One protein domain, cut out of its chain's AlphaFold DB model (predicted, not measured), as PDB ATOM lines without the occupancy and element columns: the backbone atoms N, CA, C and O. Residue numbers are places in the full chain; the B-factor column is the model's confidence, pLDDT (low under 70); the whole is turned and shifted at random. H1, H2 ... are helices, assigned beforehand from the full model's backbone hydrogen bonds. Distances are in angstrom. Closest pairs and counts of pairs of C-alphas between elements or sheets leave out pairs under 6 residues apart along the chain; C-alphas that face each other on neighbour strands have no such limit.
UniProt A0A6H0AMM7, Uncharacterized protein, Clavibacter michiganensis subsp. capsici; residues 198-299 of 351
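What this domain is: This is residues 198 to 299 of the 351 residues of an uncharacterized protein of Clavibacter michiganensis subsp. capsici (UniProt A0A6H0AMM7). Three long helices are stacked across one another, with H2 in the middle between H1 and H4, and the short helices H5, H6 and H7 make a small, loose lobe at one end of the long axis. H7 joins that lobe to the three-helix body by packing on the last parts of H2 and H4, while little H3 sits beside H1 and H4 on the other side of the body. The printed part has 102 residues with seven named helices, H1 to H7 in order, and no named strand; its class is all helix. It is compact, with a radius of gyration of the C-alphas of 13.9 A and spans of 42 by 30 by 21 A.

How they stand to each other: H1, residues 198 to 213, and H2, residues 222 to 241, form a helical hairpin. They touch and run opposite ways at a tilt of 38 degrees, only just steep, with Leu 201 and Leu 234 the closest C-alphas at 5.8 A. H2 is the hub, touching three helices. H3, residues 246 to 249, is close to H1 but not clearly touching, the closest C-alphas being those of Ser 205 and Leu 248 at 7.4 A. H4, residues 254 to 268, touches H2 the same way at a steep tilt of 47 degrees, with the C-alphas of Ala 235 and Val 260 closest at 5.0 A. H5, residues 272 to 276, and H6, residues 280 to 286, are close but not clearly touching, with the closest C-alphas, Phe 275 and Arg 283, 6.8 A apart. H7, residues 291 to 297, touches residues 236 to 240 of H2 alone, with the C-alphas of Val 240 and Ile 296 closest at 6.7 A. It also touches H4, about perpendicular at 84 degrees, through residues 267 to 268 of H4 alone; the closest C-alphas, Ser 268 and Ala 297, are 5.2 A apart. H6 and H7 are only just apart, at 8.3 A. In H1, H2, H4, H5, H6 and H7 every O i to N i+4 pair is within hydrogen-bond range; H3 is too short for such a pair.

Where its parts are: H1 begins at C-alpha 198 (-13.011, 2.215, -18.593) and measures 22.6 A. H2 is the longest helix, 29.0 A from first to last C-alpha, and ends at C-alpha 241 (-9.683, 1.389, -11.854). H4 measures 21.1 A. H7 ends at C-alpha 297 (-12.896, -5.958, -1.258).

The domain as a whole: The two C-alphas farthest apart, those of Asp 213 and Ser 277, are 42.0 A apart. The printed part has no cut and no long link; the link from H1 to H2 is short, and the others are tight. The mean pLDDT of the printed part is 93.1, and no printed residue is under 70.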
ATOM      1  N   THR A 198     -13.244   0.835 -18.138       94.38
ATOM      2  CA  THR A 198     -13.011   2.215 -18.593       94.38
ATOM      3  C   THR A 198     -14.170   2.703 -19.453       94.38
ATOM      4  O   THR A 198     -14.727   3.769 -19.193       94.38
ATOM      5  N   LEU A 199     -14.605   1.894 -20.425       92.12
ATOM      6  CA  LEU A 199     -15.791   2.203 -21.228       92.12
ATOM      7  C   LEU A 199     -17.046   2.341 -20.374       92.12
ATOM      8  O   LEU A 199     -17.818   3.291 -20.533       92.12
ATOM      9  N   ARG A 200     -17.237   1.401 -19.442       93.31
ATOM     10  CA  ARG A 200     -18.389   1.422 -18.549       93.31
ATOM     11  C   ARG A 200     -18.388   2.659 -17.658       93.31
ATOM     12  O   ARG A 200     -19.419   3.314 -17.548       93.31
ATOM     13  N   LEU A 201     -17.235   3.026 -17.111       95.94
ATOM     14  CA  LEU A 201     -17.050   4.206 -16.280       95.94
ATOM     15  C   LEU A 201     -17.388   5.490 -17.046       95.94
ATOM     16  O   LEU A 201     -18.140   6.312 -16.524       95.94
ATOM     17  N   LEU A 202     -16.901   5.650 -18.282       96.00
ATOM     18  CA  LEU A 202     -17.211   6.813 -19.122       96.00
ATOM     19  C   LEU A 202     -18.717   6.933 -19.390       96.00
ATOM     20  O   LEU A 202     -19.302   7.992 -19.169       96.00
ATOM     21  N   ALA A 203     -19.362   5.847 -19.820       94.12
ATOM     22  CA  ALA A 203     -20.790   5.862 -20.130       94.12
ATOM     23  C   ALA A 203     -21.673   6.060 -18.886       94.12
ATOM     24  O   ALA A 203     -22.694   6.744 -18.959       94.12
ATOM     25  N   LEU A 204     -21.297   5.476 -17.741       96.31
ATOM     26  CA  LEU A 204     -21.996   5.676 -16.470       96.31
ATOM     27  C   LEU A 204     -21.840   7.113 -15.971       96.31
ATOM     28  O   LEU A 204     -22.802   7.676 -15.458       96.31
ATOM     29  N   SER A 205     -20.656   7.706 -16.138       96.88
ATOM     30  CA  SER A 205     -20.372   9.087 -15.734       96.88
ATOM     31  C   SER A 205     -21.177  10.088 -16.561       96.88
ATOM     32  O   SER A 205     -21.832  10.957 -15.990       96.88
ATOM     33  N   ASP A 206     -21.202   9.913 -17.887       95.56
ATOM     34  CA  ASP A 206     -22.039  10.699 -18.804       95.56
ATOM     35  C   ASP A 206     -23.529  10.566 -18.452       95.56
ATOM     36  O   ASP A 206     -24.239  11.559 -18.306       95.56
ATOM     37  N   ALA A 207     -24.003   9.342 -18.196       93.38
ATOM     38  CA  ALA A 207     -25.383   9.115 -17.772       93.38
ATOM     39  C   ALA A 207     -25.716   9.754 -16.412       93.38
ATOM     40  O   ALA A 207     -26.827  10.251 -16.236       93.38
ATOM     41  N   LEU A 208     -24.787   9.745 -15.451       94.50
ATOM     42  CA  LEU A 208     -25.022  10.272 -14.107       94.50
ATOM     43  C   LEU A 208     -25.024  11.804 -14.073       94.50
ATOM     44  O   LEU A 208     -25.896  12.379 -13.423       94.50
ATOM     45  N   LEU A 209     -24.106  12.452 -14.800       94.19
ATOM     46  CA  LEU A 209     -24.129  13.905 -15.015       94.19
ATOM     47  C   LEU A 209     -25.460  14.329 -15.611       94.19
ATOM     48  O   LEU A 209     -26.154  15.185 -15.073       94.19
ATOM     49  N   ALA A 210     -25.860  13.655 -16.681       90.31
ATOM     50  CA  ALA A 210     -27.035  14.063 -17.411       90.31
ATOM     51  C   ALA A 210     -28.343  13.774 -16.640       90.31
ATOM     52  O   ALA A 210     -29.289  14.556 -16.710       90.31
ATOM     53  N   ALA A 211     -28.379  12.709 -15.829       89.38
ATOM     54  CA  ALA A 211     -29.458  12.470 -14.872       89.38
ATOM     55  C   ALA A 211     -29.522  13.547 -13.774       89.38
ATOM     56  O   ALA A 211     -30.613  13.976 -13.399       89.38
ATOM     57  N   SER A 212     -28.367  13.983 -13.269       91.50
ATOM     58  CA  SER A 212     -28.274  15.053 -12.275       91.50
ATOM     59  C   SER A 212     -28.754  16.395 -12.830       91.50
ATOM     60  O   SER A 212     -29.552  17.068 -12.183       91.50
ATOM     61  N   ASP A 213     -28.328  16.758 -14.042       89.31
ATOM     62  CA  ASP A 213     -28.778  17.969 -14.740       89.31
ATOM     63  C   ASP A 213     -30.300  17.981 -14.945       89.31
ATOM     64  O   ASP A 213     -30.929  19.038 -14.941       89.31
ATOM     65  N   ALA A 214     -30.905  16.798 -15.089       84.25
ATOM     66  CA  ALA A 214     -32.350  16.603 -15.179       84.25
ATOM     67  C   ALA A 214     -33.077  16.650 -13.819       84.25
ATOM     68  O   ALA A 214     -34.277  16.396 -13.752       84.25
ATOM     69  N   GLY A 215     -32.366  16.897 -12.715       87.44
ATOM     70  CA  GLY A 215     -32.934  16.920 -11.367       87.44
ATOM     71  C   GLY A 215     -33.306  15.542 -10.808       87.44
ATOM     72  O   GLY A 215     -34.005  15.465  -9.792       87.44
ATOM     73  N   LEU A 216     -32.858  14.442 -11.427       86.62
ATOM     74  CA  LEU A 216     -33.110  13.101 -10.903       86.62
ATOM     75  C   LEU A 216     -32.259  12.847  -9.658       86.62
ATOM     76  O   LEU A 216     -31.052  13.075  -9.639       86.62
ATOM     77  N   ARG A 217     -32.891  12.290  -8.623       89.50
ATOM     78  CA  ARG A 217     -32.251  11.963  -7.344       89.50
ATOM     79  C   ARG A 217     -32.449  10.506  -6.984       89.50
ATOM     80  O   ARG A 217     -33.435   9.885  -7.386       89.50
ATOM     81  N   ALA A 218     -31.547   9.966  -6.169       87.94
ATOM     82  CA  ALA A 218     -31.748   8.651  -5.576       87.94
ATOM     83  C   ALA A 218     -33.016   8.653  -4.703       87.94
ATOM     84  O   ALA A 218     -33.194   9.511  -3.843       87.94
ATOM     85  N   GLY A 219     -33.894   7.670  -4.900       83.06
ATOM     86  CA  GLY A 219     -35.172   7.616  -4.192       83.06
ATOM     87  C   GLY A 219     -35.977   6.348  -4.489       83.06
ATOM     88  O   GLY A 219     -35.494   5.483  -5.220       83.06
ATOM     89  N   PRO A 220     -37.190   6.225  -3.917       79.19
ATOM     90  CA  PRO A 220     -38.062   5.057  -4.081       79.19
ATOM     91  C   PRO A 220     -38.837   5.048  -5.409       79.19
ATOM     92  O   PRO A 220     -39.539   4.089  -5.715       79.19
ATOM     93  N   SER A 221     -38.757   6.123  -6.200       83.62
ATOM     94  CA  SER A 221     -39.353   6.144  -7.533       83.62
ATOM     95  C   SER A 221     -38.576   5.225  -8.477       83.62
ATOM     96  O   SER A 221     -37.388   4.968  -8.283       83.62
ATOM     97  N   ARG A 222     -39.222   4.772  -9.560       78.94
ATOM     98  CA  ARG A 222     -38.544   3.985 -10.603       78.94
ATOM     99  C   ARG A 222     -37.296   4.702 -11.126       78.94
ATOM    100  O   ARG A 222     -36.242   4.085 -11.215       78.94
ATOM    101  N   GLY A 223     -37.400   6.002 -11.418       81.00
ATOM    102  CA  GLY A 223     -36.256   6.795 -11.866       81.00
ATOM    103  C   GLY A 223     -35.162   6.905 -10.808       81.00
ATOM    104  O   GLY A 223     -33.995   6.688 -11.122       81.00
ATOM    105  N   GLY A 224     -35.546   7.112  -9.545       87.38
ATOM    106  CA  GLY A 224     -34.619   7.157  -8.418       87.38
ATOM    107  C   GLY A 224     -33.866   5.846  -8.183       87.38
ATOM    108  O   GLY A 224     -32.681   5.864  -7.849       87.38
ATOM    109  N   HIS A 225     -34.517   4.701  -8.399       87.69
ATOM    110  CA  HIS A 225     -33.876   3.389  -8.337       87.69
ATOM    111  C   HIS A 225     -32.870   3.169  -9.471       87.69
ATOM    112  O   HIS A 225     -31.771   2.673  -9.213       87.69
ATOM    113  N   GLU A 226     -33.204   3.565 -10.699       88.31
ATOM    114  CA  GLU A 226     -32.300   3.417 -11.843       88.31
ATOM    115  C   GLU A 226     -31.055   4.310 -11.716       88.31
ATOM    116  O   GLU A 226     -29.937   3.820 -11.877       88.31
ATOM    117  N   VAL A 227     -31.196   5.587 -11.333       92.25
ATOM    118  CA  VAL A 227     -30.023   6.474 -11.153       92.25
ATOM    119  C   VAL A 227     -29.154   6.054  -9.967       92.25
ATOM    120  O   VAL A 227     -27.927   6.111 -10.044       92.25
ATOM    121  N   LYS A 228     -29.760   5.522  -8.894       93.75
ATOM    122  CA  LYS A 228     -29.019   4.911  -7.779       93.75
ATOM    123  C   LYS A 228     -28.201   3.706  -8.248       93.75
ATOM    124  O   LYS A 228     -27.079   3.511  -7.786       93.75
ATOM    125  N   LYS A 229     -28.749   2.891  -9.153       93.00
ATOM    126  CA  LYS A 229     -28.039   1.749  -9.735       93.00
ATOM    127  C   LYS A 229     -26.850   2.202 -10.585       93.00
ATOM    128  O   LYS A 229     -25.773   1.635 -10.428       93.00
ATOM    129  N   ILE A 230     -27.022   3.231 -11.419       95.50
ATOM    130  CA  ILE A 230     -25.931   3.847 -12.196       95.50
ATOM    131  C   ILE A 230     -24.808   4.308 -11.258       95.50
ATOM    132  O   ILE A 230     -23.661   3.908 -11.440       95.50
ATOM    133  N   ALA A 231     -25.146   5.064 -10.207       97.19
ATOM    134  CA  ALA A 231     -24.182   5.564  -9.227       97.19
ATOM    135  C   ALA A 231     -23.408   4.435  -8.519       97.19
ATOM    136  O   ALA A 231     -22.190   4.512  -8.379       97.19
ATOM    137  N   LYS A 232     -24.088   3.356  -8.115       96.94
ATOM    138  CA  LYS A 232     -23.440   2.184  -7.500       96.94
ATOM    139  C   LYS A 232     -22.495   1.466  -8.459       96.94
ATOM    140  O   LYS A 232     -21.387   1.124  -8.074       96.94
ATOM    141  N   MET A 233     -22.900   1.254  -9.712       96.31
ATOM    142  CA  MET A 233     -22.018   0.632 -10.706       96.31
ATOM    143  C   MET A 233     -20.777   1.492 -10.974       96.31
ATOM    144  O   MET A 233     -19.672   0.961 -11.037       96.31
ATOM    145  N   LEU A 234     -20.956   2.815 -11.055       97.56
ATOM    146  CA  LEU A 234     -19.860   3.770 -11.220       97.56
ATOM    147  C   LEU A 234     -18.878   3.690 -10.051       97.56
ATOM    148  O   LEU A 234     -17.672   3.669 -10.272       97.56
ATOM    149  N   ALA A 235     -19.390   3.597  -8.820       97.75
ATOM    150  CA  ALA A 235     -18.586   3.463  -7.609       97.75
ATOM    151  C   ALA A 235     -17.641   2.254  -7.665       97.75
ATOM    152  O   ALA A 235     -16.448   2.397  -7.396       97.75
ATOM    153  N   LEU A 236     -18.177   1.090  -8.047       97.00
ATOM    154  CA  LEU A 236     -17.423  -0.162  -8.133       97.00
ATOM    155  C   LEU A 236     -16.351  -0.105  -9.231       97.00
ATOM    156  O   LEU A 236     -15.205  -0.474  -8.988       97.00
ATOM    157  N   ASP A 237     -16.684   0.406 -10.420       96.50
ATOM    158  CA  ASP A 237     -15.709   0.532 -11.513       96.50
ATOM    159  C   ASP A 237     -14.611   1.543 -11.212       96.50
ATOM    160  O   ASP A 237     -13.438   1.263 -11.455       96.50
ATOM    161  N   ALA A 238     -14.978   2.688 -10.636       96.69
ATOM    162  CA  ALA A 238     -14.015   3.691 -10.209       96.69
ATOM    163  C   ALA A 238     -13.045   3.125  -9.166       96.69
ATOM    164  O   ALA A 238     -11.858   3.433  -9.207       96.69
ATOM    165  N   GLN A 239     -13.532   2.268  -8.262       96.00
ATOM    166  CA  GLN A 239     -12.702   1.627  -7.250       96.00
ATOM    167  C   GLN A 239     -11.707   0.634  -7.859       96.00
ATOM    168  O   GLN A 239     -10.527   0.684  -7.523       96.00
ATOM    169  N   VAL A 240     -12.146  -0.224  -8.786       95.94
ATOM    170  CA  VAL A 240     -11.247  -1.174  -9.469       95.94
ATOM    171  C   VAL A 240     -10.190  -0.447 -10.295       95.94
ATOM    172  O   VAL A 240      -9.021  -0.823 -10.274       95.94
ATOM    173  N   LEU A 241     -10.583   0.616 -10.998       94.94
ATOM    174  CA  LEU A 241      -9.683   1.389 -11.854       94.94
ATOM    175  C   LEU A 241      -8.838   2.418 -11.095       94.94
ATOM    176  O   LEU A 241      -7.975   3.047 -11.702       94.94
ATOM    177  N   SER A 242      -9.088   2.624  -9.797       94.00
ATOM    178  CA  SER A 242      -8.538   3.758  -9.037       94.00
ATOM    179  C   SER A 242      -8.759   5.105  -9.748       94.00
ATOM    180  O   SER A 242      -7.879   5.964  -9.780       94.00
ATOM    181  N   ALA A 243      -9.934   5.277 -10.361       94.19
ATOM    182  CA  ALA A 243     -10.239   6.434 -11.194       94.19
ATOM    183  C   ALA A 243     -10.525   7.695 -10.349       94.19
ATOM    184  O   ALA A 243     -11.242   7.611  -9.345       94.19
ATOM    185  N   PRO A 244     -10.040   8.883 -10.763       92.94
ATOM    186  CA  PRO A 244     -10.182  10.129 -10.007       92.94
ATOM    187  C   PRO A 244     -11.571  10.761 -10.201       92.94
ATOM    188  O   PRO A 244     -11.737  11.769 -10.882       92.94
ATOM    189  N   VAL A 245     -12.602  10.174  -9.592       96.12
ATOM    190  CA  VAL A 245     -13.998  10.608  -9.791       96.12
ATOM    191  C   VAL A 245     -14.403  11.860  -9.003       96.12
ATOM    192  O   VAL A 245     -15.515  12.342  -9.179       96.12
ATOM    193  N   ASP A 246     -13.549  12.436  -8.156       95.06
ATOM    194  CA  ASP A 246     -13.942  13.557  -7.283       95.06
ATOM    195  C   ASP A 246     -14.443  14.790  -8.045       95.06
ATOM    196  O   ASP A 246     -15.437  15.400  -7.642       95.06
ATOM    197  N   ALA A 247     -13.805  15.124  -9.172       94.88
ATOM    198  CA  ALA A 247     -14.236  16.230 -10.025       94.88
ATOM    199  C   ALA A 247     -15.636  15.980 -10.611       94.88
ATOM    200  O   ALA A 247     -16.468  16.881 -10.626       94.88
ATOM    201  N   LEU A 248     -15.926  14.739 -11.015       96.38
ATOM    202  CA  LEU A 248     -17.257  14.322 -11.461       96.38
ATOM    203  C   LEU A 248     -18.283  14.440 -10.323       96.38
ATOM    204  O   LEU A 248     -19.371  14.976 -10.519       96.38
ATOM    205  N   LEU A 249     -17.938  13.969  -9.120       97.25
ATOM    206  CA  LEU A 249     -18.838  13.987  -7.963       97.25
ATOM    207  C   LEU A 249     -19.176  15.400  -7.476       97.25
ATOM    208  O   LEU A 249     -20.191  15.577  -6.804       97.25
ATOM    209  N   ALA A 250     -18.340  16.391  -7.783       96.56
ATOM    210  CA  ALA A 250     -18.612  17.796  -7.492       96.56
ATOM    211  C   ALA A 250     -19.632  18.432  -8.455       96.56
ATOM    212  O   ALA A 250     -20.182  19.484  -8.136       96.56
ATOM    213  N   LEU A 251     -19.885  17.809  -9.612       96.12
ATOM    214  CA  LEU A 251     -20.778  18.318 -10.658       96.12
ATOM    215  C   LEU A 251     -22.176  17.685 -10.637       96.12
ATOM    216  O   LEU A 251     -23.047  18.122 -11.380       96.12
ATOM    217  N   ILE A 252     -22.398  16.666  -9.804       95.81
ATOM    218  CA  ILE A 252     -23.687  15.969  -9.702       95.81
ATOM    219  C   ILE A 252     -24.417  16.291  -8.393       95.81
ATOM    220  O   ILE A 252     -23.831  16.788  -7.432       95.81
ATOM    221  N   ASP A 253     -25.703  15.945  -8.340       94.19
ATOM    222  CA  ASP A 253     -26.557  16.067  -7.163       94.19
ATOM    223  C   ASP A 253     -25.912  15.402  -5.935       94.19
ATOM    224  O   ASP A 253     -25.365  14.292  -5.996       94.19
ATOM    225  N   ALA A 254     -25.988  16.090  -4.795       95.12
ATOM    226  CA  ALA A 254     -25.307  15.688  -3.571       95.12
ATOM    227  C   ALA A 254     -25.761  14.312  -3.048       95.12
ATOM    228  O   ALA A 254     -24.942  13.576  -2.487       95.12
ATOM    229  N   ASP A 255     -27.030  13.931  -3.250       93.69
ATOM    230  CA  ASP A 255     -27.521  12.615  -2.845       93.69
ATOM    231  C   ASP A 255     -26.914  11.512  -3.720       93.69
ATOM    232  O   ASP A 255     -26.534  10.461  -3.196       93.69
ATOM    233  N   LEU A 256     -26.767  11.753  -5.027       96.00
ATOM    234  CA  LEU A 256     -26.100  10.825  -5.947       96.00
ATOM    235  C   LEU A 256     -24.606  10.712  -5.632       96.00
ATOM    236  O   LEU A 256     -24.089   9.598  -5.526       96.00
ATOM    237  N   ALA A 257     -23.926  11.836  -5.393       97.69
ATOM    238  CA  ALA A 257     -22.521  11.838  -4.992       97.69
ATOM    239  C   ALA A 257     -22.296  11.072  -3.679       97.69
ATOM    240  O   ALA A 257     -21.330  10.318  -3.545       97.69
ATOM    241  N   ARG A 258     -23.209  11.217  -2.708       97.38
ATOM    242  CA  ARG A 258     -23.183  10.437  -1.465       97.38
ATOM    243  C   ARG A 258     -23.350   8.942  -1.735       97.38
ATOM    244  O   ARG A 258     -22.593   8.168  -1.167       97.38
ATOM    245  N   VAL A 259     -24.272   8.533  -2.615       97.94
ATOM    246  CA  VAL A 259     -24.442   7.113  -2.985       97.94
ATOM    247  C   VAL A 259     -23.136   6.516  -3.510       97.94
ATOM    248  O   VAL A 259     -22.788   5.410  -3.101       97.94
ATOM    249  N   VAL A 260     -22.401   7.236  -4.365       98.12
ATOM    250  CA  VAL A 260     -21.108   6.759  -4.888       98.12
ATOM    251  C   VAL A 260     -20.108   6.544  -3.748       98.12
ATOM    252  O   VAL A 260     -19.557   5.454  -3.605       98.12
ATOM    253  N   ARG A 261     -19.916   7.559  -2.896       97.94
ATOM    254  CA  ARG A 261     -18.958   7.501  -1.778       97.94
ATOM    255  C   ARG A 261     -19.320   6.428  -0.754       97.94
ATOM    256  O   ARG A 261     -18.443   5.739  -0.239       97.94
ATOM    257  N   ASP A 262     -20.603   6.291  -0.438       97.56
ATOM    258  CA  ASP A 262     -21.092   5.285   0.501       97.56
ATOM    259  C   ASP A 262     -20.866   3.877  -0.037       97.56
ATOM    260  O   ASP A 262     -20.413   3.020   0.715       97.56
ATOM    261  N   GLU A 263     -21.110   3.639  -1.328       97.69
ATOM    262  CA  GLU A 263     -20.880   2.327  -1.933       97.69
ATOM    263  C   GLU A 263     -19.386   1.962  -1.970       97.69
ATOM    264  O   GLU A 263     -19.034   0.827  -1.641       97.69
ATOM    265  N   GLN A 264     -18.497   2.918  -2.273       96.94
ATOM    266  CA  GLN A 264     -17.043   2.709  -2.197       96.94
ATOM    267  C   GLN A 264     -16.602   2.365  -0.770       96.94
ATOM    268  O   GLN A 264     -15.950   1.348  -0.543       96.94
ATOM    269  N   ARG A 265     -17.004   3.174   0.224       96.88
ATOM    270  CA  ARG A 265     -16.668   2.927   1.639       96.88
ATOM    271  C   ARG A 265     -17.196   1.587   2.123       96.88
ATOM    272  O   ARG A 265     -16.492   0.851   2.810       96.88
ATOM    273  N   ARG A 266     -18.438   1.278   1.762       96.00
ATOM    274  CA  ARG A 266     -19.099   0.031   2.120       96.00
ATOM    275  C   ARG A 266     -18.364  -1.172   1.552       96.00
ATOM    276  O   ARG A 266     -18.163  -2.125   2.286       96.00
ATOM    277  N   THR A 267     -17.949  -1.116   0.289       96.38
ATOM    278  CA  THR A 267     -17.232  -2.217  -0.370       96.38
ATOM    279  C   THR A 267     -15.842  -2.417   0.234       96.38
ATOM    280  O   THR A 267     -15.472  -3.544   0.546       96.38
ATOM    281  N   SER A 268     -15.107  -1.334   0.504       93.44
ATOM    282  CA  SER A 268     -13.780  -1.396   1.141       93.44
ATOM    283  C   SER A 268     -13.787  -1.912   2.583       93.44
ATOM    284  O   SER A 268     -12.743  -2.309   3.085       93.44
ATOM    285  N   SER A 269     -14.928  -1.852   3.274       94.19
ATOM    286  CA  SER A 269     -15.057  -2.220   4.693       94.19
ATOM    287  C   SER A 269     -15.810  -3.533   4.918       94.19
ATOM    288  O   SER A 269     -16.217  -3.819   6.043       94.19
ATOM    289  N   LEU A 270     -16.018  -4.333   3.866       94.81
ATOM    290  CA  LEU A 270     -16.706  -5.617   3.985       94.81
ATOM    291  C   LEU A 270     -15.901  -6.609   4.827       94.81
ATOM    292  O   LEU A 270     -14.727  -6.860   4.563       94.81
ATOM    293  N   ASP A 271     -16.586  -7.249   5.772       93.94
ATOM    294  CA  ASP A 271     -16.121  -8.485   6.397       93.94
ATOM    295  C   ASP A 271     -16.329  -9.641   5.410       93.94
ATOM    296  O   ASP A 271     -17.399 -10.254   5.329       93.94
ATOM    297  N   VAL A 272     -15.319  -9.861   4.569       93.62
ATOM    298  CA  VAL A 272     -15.399 -10.819   3.466       93.62
ATOM    299  C   VAL A 272     -15.651 -12.237   3.974       93.62
ATOM    300  O   VAL A 272     -16.486 -12.933   3.397       93.62
ATOM    301  N   ASP A 273     -15.000 -12.650   5.062       93.62
ATOM    302  CA  ASP A 273     -15.135 -14.001   5.614       93.62
ATOM    303  C   ASP A 273     -16.553 -14.244   6.141       93.62
ATOM    304  O   ASP A 273     -17.165 -15.273   5.836       93.62
ATOM    305  N   ALA A 274     -17.129 -13.261   6.843       93.44
ATOM    306  CA  ALA A 274     -18.519 -13.339   7.283       93.44
ATOM    307  C   ALA A 274     -19.482 -13.480   6.093       93.44
ATOM    308  O   ALA A 274     -20.369 -14.334   6.116       93.44
ATOM    309  N   PHE A 275     -19.301 -12.702   5.023       93.00
ATOM    310  CA  PHE A 275     -20.183 -12.763   3.852       93.00
ATOM    311  C   PHE A 275     -19.954 -13.982   2.947       93.00
ATOM    312  O   PHE A 275     -20.875 -14.376   2.230       93.00
ATOM    313  N   LEU A 276     -18.769 -14.596   2.959       91.12
ATOM    314  CA  LEU A 276     -18.516 -15.865   2.267       91.12
ATOM    315  C   LEU A 276     -19.168 -17.054   2.980       91.12
ATOM    316  O   LEU A 276     -19.496 -18.040   2.327       91.12
ATOM    317  N   SER A 277     -19.389 -16.952   4.294       92.12
ATOM    318  CA  SER A 277     -20.096 -17.978   5.071       92.12
ATOM    319  C   SER A 277     -21.618 -17.990   4.854       92.12
ATOM    320  O   SER A 277     -22.286 -18.942   5.256       92.12
ATOM    321  N   MET A 278     -22.174 -16.948   4.225       93.25
ATOM    322  CA  MET A 278     -23.605 -16.822   3.935       93.25
ATOM    323  C   MET A 278     -23.963 -17.396   2.561       93.25
ATOM    324  O   MET A 278     -23.200 -17.265   1.603       93.25
ATOM    325  N   ASP A 279     -25.185 -17.917   2.426       92.19
ATOM    326  CA  ASP A 279     -25.742 -18.280   1.123       92.19
ATOM    327  C   ASP A 279     -25.783 -17.075   0.172       92.19
ATOM    328  O   ASP A 279     -26.179 -15.966   0.552       92.19
ATOM    329  N   HIS A 280     -25.430 -17.309  -1.098       89.06
ATOM    330  CA  HIS A 280     -25.401 -16.270  -2.134       89.06
ATOM    331  C   HIS A 280     -26.730 -15.500  -2.211       89.06
ATOM    332  O   HIS A 280     -26.733 -14.273  -2.317       89.06
ATOM    333  N   GLU A 281     -27.865 -16.205  -2.141       89.81
ATOM    334  CA  GLU A 281     -29.191 -15.591  -2.229       89.81
ATOM    335  C   GLU A 281     -29.479 -14.661  -1.046       89.81
ATOM    336  O   GLU A 281     -29.947 -13.541  -1.254       89.81
ATOM    337  N   VAL A 282     -29.134 -15.061   0.180       90.44
ATOM    338  CA  VAL A 282     -29.307 -14.234   1.387       90.44
ATOM    339  C   VAL A 282     -28.418 -12.997   1.311       90.44
ATOM    340  O   VAL A 282     -28.884 -11.869   1.492       90.44
ATOM    341  N   ARG A 283     -27.146 -13.186   0.954       92.56
ATOM    342  CA  ARG A 283     -26.172 -12.104   0.802       92.56
ATOM    343  C   ARG A 283     -26.610 -11.074  -0.249       92.56
ATOM    344  O   ARG A 283     -26.558  -9.869   0.010       92.56
ATOM    345  N   ALA A 284     -27.085 -11.526  -1.407       89.69
ATOM    346  CA  ALA A 284     -27.518 -10.645  -2.487       89.69
ATOM    347  C   ALA A 284     -28.868  -9.966  -2.197       89.69
ATOM    348  O   ALA A 284     -29.012  -8.773  -2.450       89.69
ATOM    349  N   SER A 285     -29.853 -10.687  -1.655       87.75
ATOM    350  CA  SER A 285     -31.208 -10.155  -1.438       87.75
ATOM    351  C   SER A 285     -31.322  -9.272  -0.194       87.75
ATOM    352  O   SER A 285     -31.915  -8.198  -0.254       87.75
ATOM    353  N   THR A 286     -30.734  -9.704   0.923       88.69
ATOM    354  CA  THR A 286     -30.875  -9.039   2.228       88.69
ATOM    355  C   THR A 286     -29.826  -7.955   2.397       88.69
ATOM    356  O   THR A 286     -30.123  -6.845   2.836       88.69
ATOM    357  N   HIS A 287     -28.590  -8.265   2.008       88.38
ATOM    358  CA  HIS A 287     -27.475  -7.345   2.165       88.38
ATOM    359  C   HIS A 287     -27.112  -6.643   0.860       88.38
ATOM    360  O   HIS A 287     -26.361  -5.683   0.906       88.38
ATOM    361  N   GLY A 288     -27.615  -7.029  -0.314       89.62
ATOM    362  CA  GLY A 288     -27.200  -6.372  -1.560       89.62
ATOM    363  C   GLY A 288     -25.696  -6.483  -1.830       89.62
ATOM    364  O   GLY A 288     -25.137  -5.565  -2.425       89.62
ATOM    365  N   ILE A 289     -25.041  -7.543  -1.339       93.38
ATOM    366  CA  ILE A 289     -23.619  -7.834  -1.567       93.38
ATOM    367  C   ILE A 289     -23.519  -8.960  -2.602       93.38
ATOM    368  O   ILE A 289     -24.112 -10.028  -2.452       93.38
ATOM    369  N   THR A 290     -22.778  -8.720  -3.679       92.50
ATOM    370  CA  THR A 290     -22.570  -9.686  -4.774       92.50
ATOM    371  C   THR A 290     -21.137 -10.216  -4.765       92.50
ATOM    372  O   THR A 290     -20.284  -9.660  -4.075       92.50
ATOM    373  N   ASP A 291     -20.846 -11.256  -5.554       91.50
ATOM    374  CA  ASP A 291     -19.471 -11.767  -5.707       91.50
ATOM    375  C   ASP A 291     -18.494 -10.684  -6.181       91.50
ATOM    376  O   ASP A 291     -17.354 -10.636  -5.729       91.50
ATOM    377  N   GLU A 292     -18.970  -9.759  -7.017       91.94
ATOM    378  CA  GLU A 292     -18.208  -8.588  -7.462       91.94
ATOM    379  C   GLU A 292     -17.744  -7.727  -6.279       91.94
ATOM    380  O   GLU A 292     -16.583  -7.337  -6.218       91.94
ATOM    381  N   HIS A 293     -18.613  -7.479  -5.293       96.31
ATOM    382  CA  HIS A 293     -18.239  -6.696  -4.113       96.31
ATOM    383  C   HIS A 293     -17.135  -7.393  -3.310       96.31
ATOM    384  O   HIS A 293     -16.193  -6.745  -2.864       96.31
ATOM    385  N   LEU A 294     -17.230  -8.716  -3.149       95.56
ATOM    386  CA  LEU A 294     -16.232  -9.506  -2.423       95.56
ATOM    387  C   LEU A 294     -14.902  -9.584  -3.179       95.56
ATOM    388  O   LEU A 294     -13.839  -9.561  -2.561       95.56
ATOM    389  N   ALA A 295     -14.945  -9.675  -4.509       94.75
ATOM    390  CA  ALA A 295     -13.753  -9.627  -5.345       94.75
ATOM    391  C   ALA A 295     -13.063  -8.260  -5.241       94.75
ATOM    392  O   ALA A 295     -11.846  -8.204  -5.087       94.75
ATOM    393  N   ILE A 296     -13.823  -7.158  -5.256       96.25
ATOM    394  CA  ILE A 296     -13.274  -5.804  -5.087       96.25
ATOM    395  C   ILE A 296     -12.661  -5.643  -3.694       96.25
ATOM    396  O   ILE A 296     -11.521  -5.200  -3.585       96.25
ATOM    397  N   ALA A 297     -13.372  -6.055  -2.639       95.69
ATOM    398  CA  ALA A 297     -12.896  -5.958  -1.258       95.69
ATOM    399  C   ALA A 297     -11.582  -6.725  -1.021       95.69
ATOM    400  O   ALA A 297     -10.731  -6.273  -0.260       95.69
ATOM    401  N   ARG A 298     -11.386  -7.860  -1.706       95.00
ATOM    402  CA  ARG A 298     -10.143  -8.652  -1.658       95.00
ATOM    403  C   ARG A 298      -9.045  -8.169  -2.611       95.00
ATOM    404  O   ARG A 298      -7.958  -8.738  -2.609       95.00
ATOM    405  N   GLY A 299      -9.310  -7.165  -3.449       93.12
ATOM    406  CA  GLY A 299      -8.387  -6.747  -4.511       93.12
ATOM    407  C   GLY A 299      -8.228  -7.782  -5.635       93.12
ATOM    408  O   GLY A 299      -7.251  -7.756  -6.377       93.12
TER     409      GLY A 299